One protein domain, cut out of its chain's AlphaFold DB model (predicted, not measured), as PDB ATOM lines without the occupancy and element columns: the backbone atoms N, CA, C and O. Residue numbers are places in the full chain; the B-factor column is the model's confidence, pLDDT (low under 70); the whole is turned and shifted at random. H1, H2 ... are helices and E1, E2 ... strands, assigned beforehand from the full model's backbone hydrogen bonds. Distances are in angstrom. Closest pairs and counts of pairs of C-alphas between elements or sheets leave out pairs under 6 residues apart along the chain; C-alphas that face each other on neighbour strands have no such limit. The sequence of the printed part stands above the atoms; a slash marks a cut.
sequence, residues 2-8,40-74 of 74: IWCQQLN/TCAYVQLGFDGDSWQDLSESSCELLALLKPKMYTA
ATOM      1  N   ILE A   2      27.337 -21.464 -56.815       81.69
ATOM      2  CA  ILE A   2      26.368 -21.509 -55.732       81.69
ATOM      3  C   ILE A   2      26.380 -20.104 -55.157       81.69
ATOM      4  O   ILE A   2      27.430 -19.596 -54.787       81.69
ATOM      5  N   TRP A   3      25.235 -19.432 -55.185       92.94
ATOM      6  CA  TRP A   3      25.110 -18.024 -54.802       92.94
ATOM      7  C   TRP A   3      25.661 -17.743 -53.393       92.94
ATOM      8  O   TRP A   3      26.120 -16.636 -53.135       92.94
ATOM      9  N   CYS A   4      25.672 -18.740 -52.497       93.44
ATOM     10  CA  CYS A   4      26.229 -18.592 -51.158       93.44
ATOM     11  C   CYS A   4      27.751 -18.390 -51.165       93.44
ATOM     12  O   CYS A   4      28.252 -17.707 -50.289       93.44
ATOM     13  N   GLN A   5      28.475 -18.851 -52.193       96.06
ATOM     14  CA  GLN A   5      29.904 -18.551 -52.371       96.06
ATOM     15  C   GLN A   5      30.172 -17.072 -52.688       96.06
ATOM     16  O   GLN A   5      31.315 -16.640 -52.691       96.06
ATOM     17  N   GLN A   6      29.137 -16.292 -53.005       96.25
ATOM     18  CA  GLN A   6      29.242 -14.864 -53.321       96.25
ATOM     19  C   GLN A   6      28.802 -13.973 -52.151       96.25
ATOM     20  O   GLN A   6      28.653 -12.762 -52.322       96.25
ATOM     21  N   LEU A   7      28.539 -14.566 -50.983       96.50
ATOM     22  CA  LEU A   7      28.226 -13.821 -49.771       96.50
ATOM     23  C   LEU A   7      29.438 -12.999 -49.322       96.50
ATOM     24  O   LEU A   7      30.583 -13.323 -49.614       96.50
ATOM     25  N   ASN A   8      29.162 -11.894 -48.632       96.56
ATOM     26  CA  ASN A   8      30.207 -11.031 -48.101       96.56
ATOM     27  C   ASN A   8      30.822 -11.679 -46.854       96.56
ATOM     28  O   ASN A   8      30.091 -11.988 -45.916       96.56
ATOM     29  N   THR A  40       8.385 -29.266 -43.496       95.81
ATOM     30  CA  THR A  40       7.973 -27.857 -43.453       95.81
ATOM     31  C   THR A  40       8.271 -27.243 -42.086       95.81
ATOM     32  O   THR A  40       8.080 -27.880 -41.046       95.81
ATOM     33  N   CYS A  41       8.762 -26.001 -42.104       96.00
ATOM     34  CA  CYS A  41       9.197 -25.263 -40.914       96.00
ATOM     35  C   CYS A  41      10.293 -25.967 -40.092       96.00
ATOM     36  O   CYS A  41      10.487 -25.624 -38.927       96.00
ATOM     37  N   ALA A  42      10.997 -26.952 -40.657       96.62
ATOM     38  CA  ALA A  42      12.214 -27.459 -40.045       96.62
ATOM     39  C   ALA A  42      13.355 -26.449 -40.212       96.62
ATOM     40  O   ALA A  42      13.398 -25.687 -41.178       96.62
ATOM     41  N   TYR A  43      14.277 -26.476 -39.259       97.38
ATOM     42  CA  TYR A  43      15.483 -25.665 -39.238       97.38
ATOM     43  C   TYR A  43      16.699 -26.587 -39.294       97.38
ATOM     44  O   TYR A  43      16.756 -27.594 -38.584       97.38
ATOM     45  N   VAL A  44      17.649 -26.245 -40.158       98.00
ATOM     46  CA  VAL A  44      18.928 -26.938 -40.302       98.00
ATOM     47  C   VAL A  44      20.021 -25.947 -39.951       98.00
ATOM     48  O   VAL A  44      20.088 -24.878 -40.553       98.00
ATOM     49  N   GLN A  45      20.862 -26.311 -38.990       98.38
ATOM     50  CA  GLN A  45      22.043 -25.546 -38.632       98.38
ATOM     51  C   GLN A  45      23.272 -26.266 -39.155       98.38
ATOM     52  O   GLN A  45      23.493 -27.435 -38.826       98.38
ATOM     53  N   LEU A  46      24.057 -25.552 -39.953       98.19
ATOM     54  CA  LEU A  46      25.316 -26.031 -40.495       98.19
ATOM     55  C   LEU A  46      26.466 -25.243 -39.872       98.19
ATOM     56  O   LEU A  46      26.363 -24.027 -39.722       98.19
ATOM     57  N   GLY A  47      27.529 -25.947 -39.506       98.00
ATOM     58  CA  GLY A  47      28.805 -25.371 -39.101       98.00
ATOM     59  C   GLY A  47      29.762 -25.393 -40.280       98.00
ATOM     60  O   GLY A  47      29.833 -26.396 -40.986       98.00
ATOM     61  N   PHE A  48      30.475 -24.296 -40.498       96.94
ATOM     62  CA  PHE A  48      31.450 -24.158 -41.570       96.94
ATOM     63  C   PHE A  48      32.759 -23.629 -40.983       96.94
ATOM     64  O   PHE A  48      32.746 -22.599 -40.315       96.94
ATOM     65  N   ASP A  49      33.856 -24.354 -41.205       94.25
ATOM     66  CA  ASP A  49      35.195 -24.040 -40.681       94.25
ATOM     67  C   ASP A  49      36.096 -23.502 -41.808       94.25
ATOM     68  O   ASP A  49      37.152 -24.053 -42.114       94.25
ATOM     69  N   GLY A  50      35.603 -22.479 -42.510       92.56
ATOM     70  CA  GLY A  50      36.311 -21.799 -43.594       92.56
ATOM     71  C   GLY A  50      36.432 -20.299 -43.339       92.56
ATOM     72  O   GLY A  50      35.616 -19.714 -42.627       92.56
ATOM     73  N   ASP A  51      37.446 -19.678 -43.942       94.44
ATOM     74  CA  ASP A  51      37.753 -18.254 -43.757       94.44
ATOM     75  C   ASP A  51      36.927 -17.342 -44.685       94.44
ATOM     76  O   ASP A  51      36.746 -16.159 -44.394       94.44
ATOM     77  N   SER A  52      36.428 -17.871 -45.810       96.69
ATOM     78  CA  SER A  52      35.566 -17.155 -46.754       96.69
ATOM     79  C   SER A  52      34.374 -17.997 -47.188       96.69
ATOM     80  O   SER A  52      34.468 -19.211 -47.374       96.69
ATOM     81  N   TRP A  53      33.251 -17.341 -47.483       96.69
ATOM     82  CA  TRP A  53      32.092 -18.005 -48.085       96.69
ATOM     83  C   TRP A  53      32.421 -18.677 -49.427       96.69
ATOM     84  O   TRP A  53      31.773 -19.657 -49.805       96.69
ATOM     85  N   GLN A  54      33.441 -18.190 -50.141       96.62
ATOM     86  CA  GLN A  54      33.935 -18.802 -51.378       96.62
ATOM     87  C   GLN A  54      34.508 -20.210 -51.170       96.62
ATOM     88  O   GLN A  54      34.500 -20.996 -52.120       96.62
ATOM     89  N   ASP A  55      34.947 -20.541 -49.953       96.25
ATOM     90  CA  ASP A  55      35.542 -21.837 -49.615       96.25
ATOM     91  C   ASP A  55      34.487 -22.945 -49.432       96.25
ATOM     92  O   ASP A  55      34.822 -24.132 -49.362       96.25
ATOM     93  N   LEU A  56      33.194 -22.584 -49.413       96.75
ATOM     94  CA  LEU A  56      32.103 -23.553 -49.409       96.75
ATOM     95  C   LEU A  56      32.233 -24.497 -50.605       96.75
ATOM     96  O   LEU A  56      32.253 -24.086 -51.767       96.75
ATOM     97  N   SER A  57      32.264 -25.785 -50.318       95.94
ATOM     98  CA  SER A  57      32.385 -26.868 -51.289       95.94
ATOM     99  C   SER A  57      31.550 -28.079 -50.858       95.94
ATOM    100  O   SER A  57      30.859 -28.048 -49.835       95.94
ATOM    101  N   GLU A  58      31.561 -29.131 -51.674       95.94
ATOM    102  CA  GLU A  58      30.856 -30.370 -51.351       95.94
ATOM    103  C   GLU A  58      31.371 -30.938 -50.022       95.94
ATOM    104  O   GLU A  58      32.583 -31.002 -49.812       95.94
ATOM    105  N   SER A  59      30.456 -31.306 -49.124       96.44
ATOM    106  CA  SER A  59      30.763 -31.834 -47.785       96.44
ATOM    107  C   SER A  59      31.651 -30.931 -46.908       96.44
ATOM    108  O   SER A  59      32.298 -31.409 -45.979       96.44
ATOM    109  N   SER A  60      31.697 -29.623 -47.180       96.94
ATOM    110  CA  SER A  60      32.516 -28.665 -46.413       96.94
ATOM    111  C   SER A  60      31.906 -28.219 -45.079       96.94
ATOM    112  O   SER A  60      32.586 -27.568 -44.288       96.94
ATOM    113  N   CYS A  61      30.645 -28.562 -44.817       97.62
ATOM    114  CA  CYS A  61      29.929 -28.200 -43.602       97.62
ATOM    115  C   CYS A  61      29.574 -29.419 -42.741       97.62
ATOM    116  O   CYS A  61      29.216 -30.492 -43.233       97.62
ATOM    117  N   GLU A  62      29.548 -29.203 -41.430       98.00
ATOM    118  CA  GLU A  62      29.029 -30.146 -40.442       98.00
ATOM    119  C   GLU A  62      27.548 -29.864 -40.148       98.00
ATOM    120  O   GLU A  62      27.135 -28.714 -39.989       98.00
ATOM    121  N   LEU A  63      26.728 -30.912 -40.031       97.81
ATOM    122  CA  LEU A  63      25.362 -30.778 -39.528       97.81
ATOM    123  C   LEU A  63      25.382 -30.630 -38.000       97.81
ATOM    124  O   LEU A  63      25.507 -31.620 -37.281       97.81
ATOM    125  N   LEU A  64      25.173 -29.411 -37.507       98.06
ATOM    126  CA  LEU A  64      25.125 -29.123 -36.070       98.06
ATOM    127  C   LEU A  64      23.751 -29.429 -35.464       98.06
ATOM    128  O   LEU A  64      23.654 -29.943 -34.349       98.06
ATOM    129  N   ALA A  65      22.671 -29.121 -36.188       97.25
ATOM    130  CA  ALA A  65      21.314 -29.388 -35.720       97.25
ATOM    131  C   ALA A  65      20.320 -29.593 -36.867       97.25
ATOM    132  O   ALA A  65      20.364 -28.916 -37.893       97.25
ATOM    133  N   LEU A  66      19.349 -30.481 -36.642       96.62
ATOM    134  CA  LEU A  66      18.137 -30.606 -37.449       96.62
ATOM    135  C   LEU A  66      16.925 -30.562 -36.519       96.62
ATOM    136  O   LEU A  66      16.573 -31.554 -35.877       96.62
ATOM    137  N   LEU A  67      16.281 -29.401 -36.458       97.06
ATOM    138  CA  LEU A  67      15.139 -29.140 -35.594       97.06
ATOM    139  C   LEU A  67      13.848 -29.227 -36.399       97.06
ATOM    140  O   LEU A  67      13.729 -28.661 -37.485       97.06
ATOM    141  N   LYS A  68      12.857 -29.941 -35.872       95.25
ATOM    142  CA  LYS A  68      11.557 -30.143 -36.525       95.25
ATOM    143  C   LYS A  68      10.457 -29.652 -35.589       95.25
ATOM    144  O   LYS A  68      10.548 -29.934 -34.395       95.25
ATOM    145  N   PRO A  69       9.372 -29.033 -36.089       93.56
ATOM    146  CA  PRO A  69       8.291 -28.540 -35.227       93.56
ATOM    147  C   PRO A  69       7.746 -29.595 -34.251       93.56
ATOM    148  O   PRO A  69       7.505 -29.311 -33.084       93.56
ATOM    149  N   LYS A  70       7.640 -30.851 -34.704       91.31
ATOM    150  CA  LYS A  70       7.161 -31.987 -33.896       91.31
ATOM    151  C   LYS A  70       8.074 -32.378 -32.724       91.31
ATOM    152  O   LYS A  70       7.677 -33.215 -31.929       91.31
ATOM    153  N   MET A  71       9.285 -31.831 -32.627       92.75
ATOM    154  CA  MET A  71      10.178 -32.057 -31.483       92.75
ATOM    155  C   MET A  71       9.813 -31.186 -30.276       92.75
ATOM    156  O   MET A  71      10.252 -31.481 -29.171       92.75
ATOM    157  N   TYR A  72       9.022 -30.128 -30.485       87.06
ATOM    158  CA  TYR A  72       8.712 -29.110 -29.476       87.06
ATOM    159  C   TYR A  72       7.220 -29.012 -29.161       87.06
ATOM    160  O   TYR A  72       6.745 -27.993 -28.662       87.06
ATOM    161  N   THR A  73       6.457 -30.056 -29.465       77.00
ATOM    162  CA  THR A  73       5.075 -30.150 -28.998       77.00
ATOM    163  C   THR A  73       5.065 -30.416 -27.495       77.00
ATOM    164  O   THR A  73       5.717 -31.358 -27.045       77.00
ATOM    165  N   ALA A  74       4.349 -29.560 -26.759       60.56
ATOM    166  CA  ALA A  74       4.009 -29.745 -25.350       60.56
ATOM    167  C   ALA A  74       3.155 -31.000 -25.118       60.56
ATOM    168  O   ALA A  74       2.408 -31.383 -26.051       60.56
TER     169      ALA A  74
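AT A GLANCE: This is residues 2 to 8 and 40 to 74 of the 74 residues of an uncharacterized protein of Oceanospirillum sp. D5 (UniProt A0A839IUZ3). The printed part is a long hairpin of two antiparallel strands, E1 and E2, joined at one end by a wide loop, residues 49 to 60, with the single-turn helix H1 packed beside residues 53 and 54 of that loop. Residues 40 to 42 before E1 and residues 68 to 74 after E2 run on at the other end of the hairpin. There are 42 residues printed, with one named helix and two named strands in the order H1, E1, E2; the sheet has the order E1 - E2 and is antiparallel. The class is mixed, helices and strands, with under half of the residues in named elements. The whole is only just loose, close to extended, with a radius of gyration of the C-alphas of 13.6 A, and its outline is a rod spanning 41 by 17 by 17 A.

IN THESE COORDINATES: H1 is residues 3 to 6, Trp 3 to Gln 6, and begins at C-alpha 3 at (25.110, -18.024, -54.802). After the cut, E1 takes residues 43 to 48, Tyr 43 to Phe 48, and measures 16.2 A from first to last C-alpha; C-alpha 43 is at (15.483, -25.665, -39.238). Residues 49 to 60 hold no named element. E2 is residues 61 to 67, Cys 61 to Leu 67, 16.8 A long, and ends at C-alpha 67 at (15.139, -29.140, -35.594).

HOW THE PARTS SIT: H1 is apart from E2. With 4 residues it is too short for any pair of O i and N i+4 inside it; its one pair of O i and N i+3 is within hydrogen-bond range. E1 and E2 form a hairpin of antiparallel neighbours, with 159 degrees between their N-to-C directions. The C-alphas of Tyr 43 and Leu 67 face each other at 5.0 A, and those of Phe 48 and Cys 61 at 4.8 A. Among the backbone pairs within hydrogen-bond range, N 43 and O 67 are 2.9 A apart, and N 62 and O 47 are 2.9 A apart.

THE WHOLE: The two C-alphas farthest apart are those of Gln 54 and Ala 74, at 41.1 A. Residues 9 to 39 are not printed, and C-alphas 8 and 40 are 28.3 A apart across this cut, which lies in the link from H1 to E1. The link from E1 to E2, 12 residues, is long. The mean pLDDT of the printed part is 94.2; residue 74, the chain's last residue, is under 70.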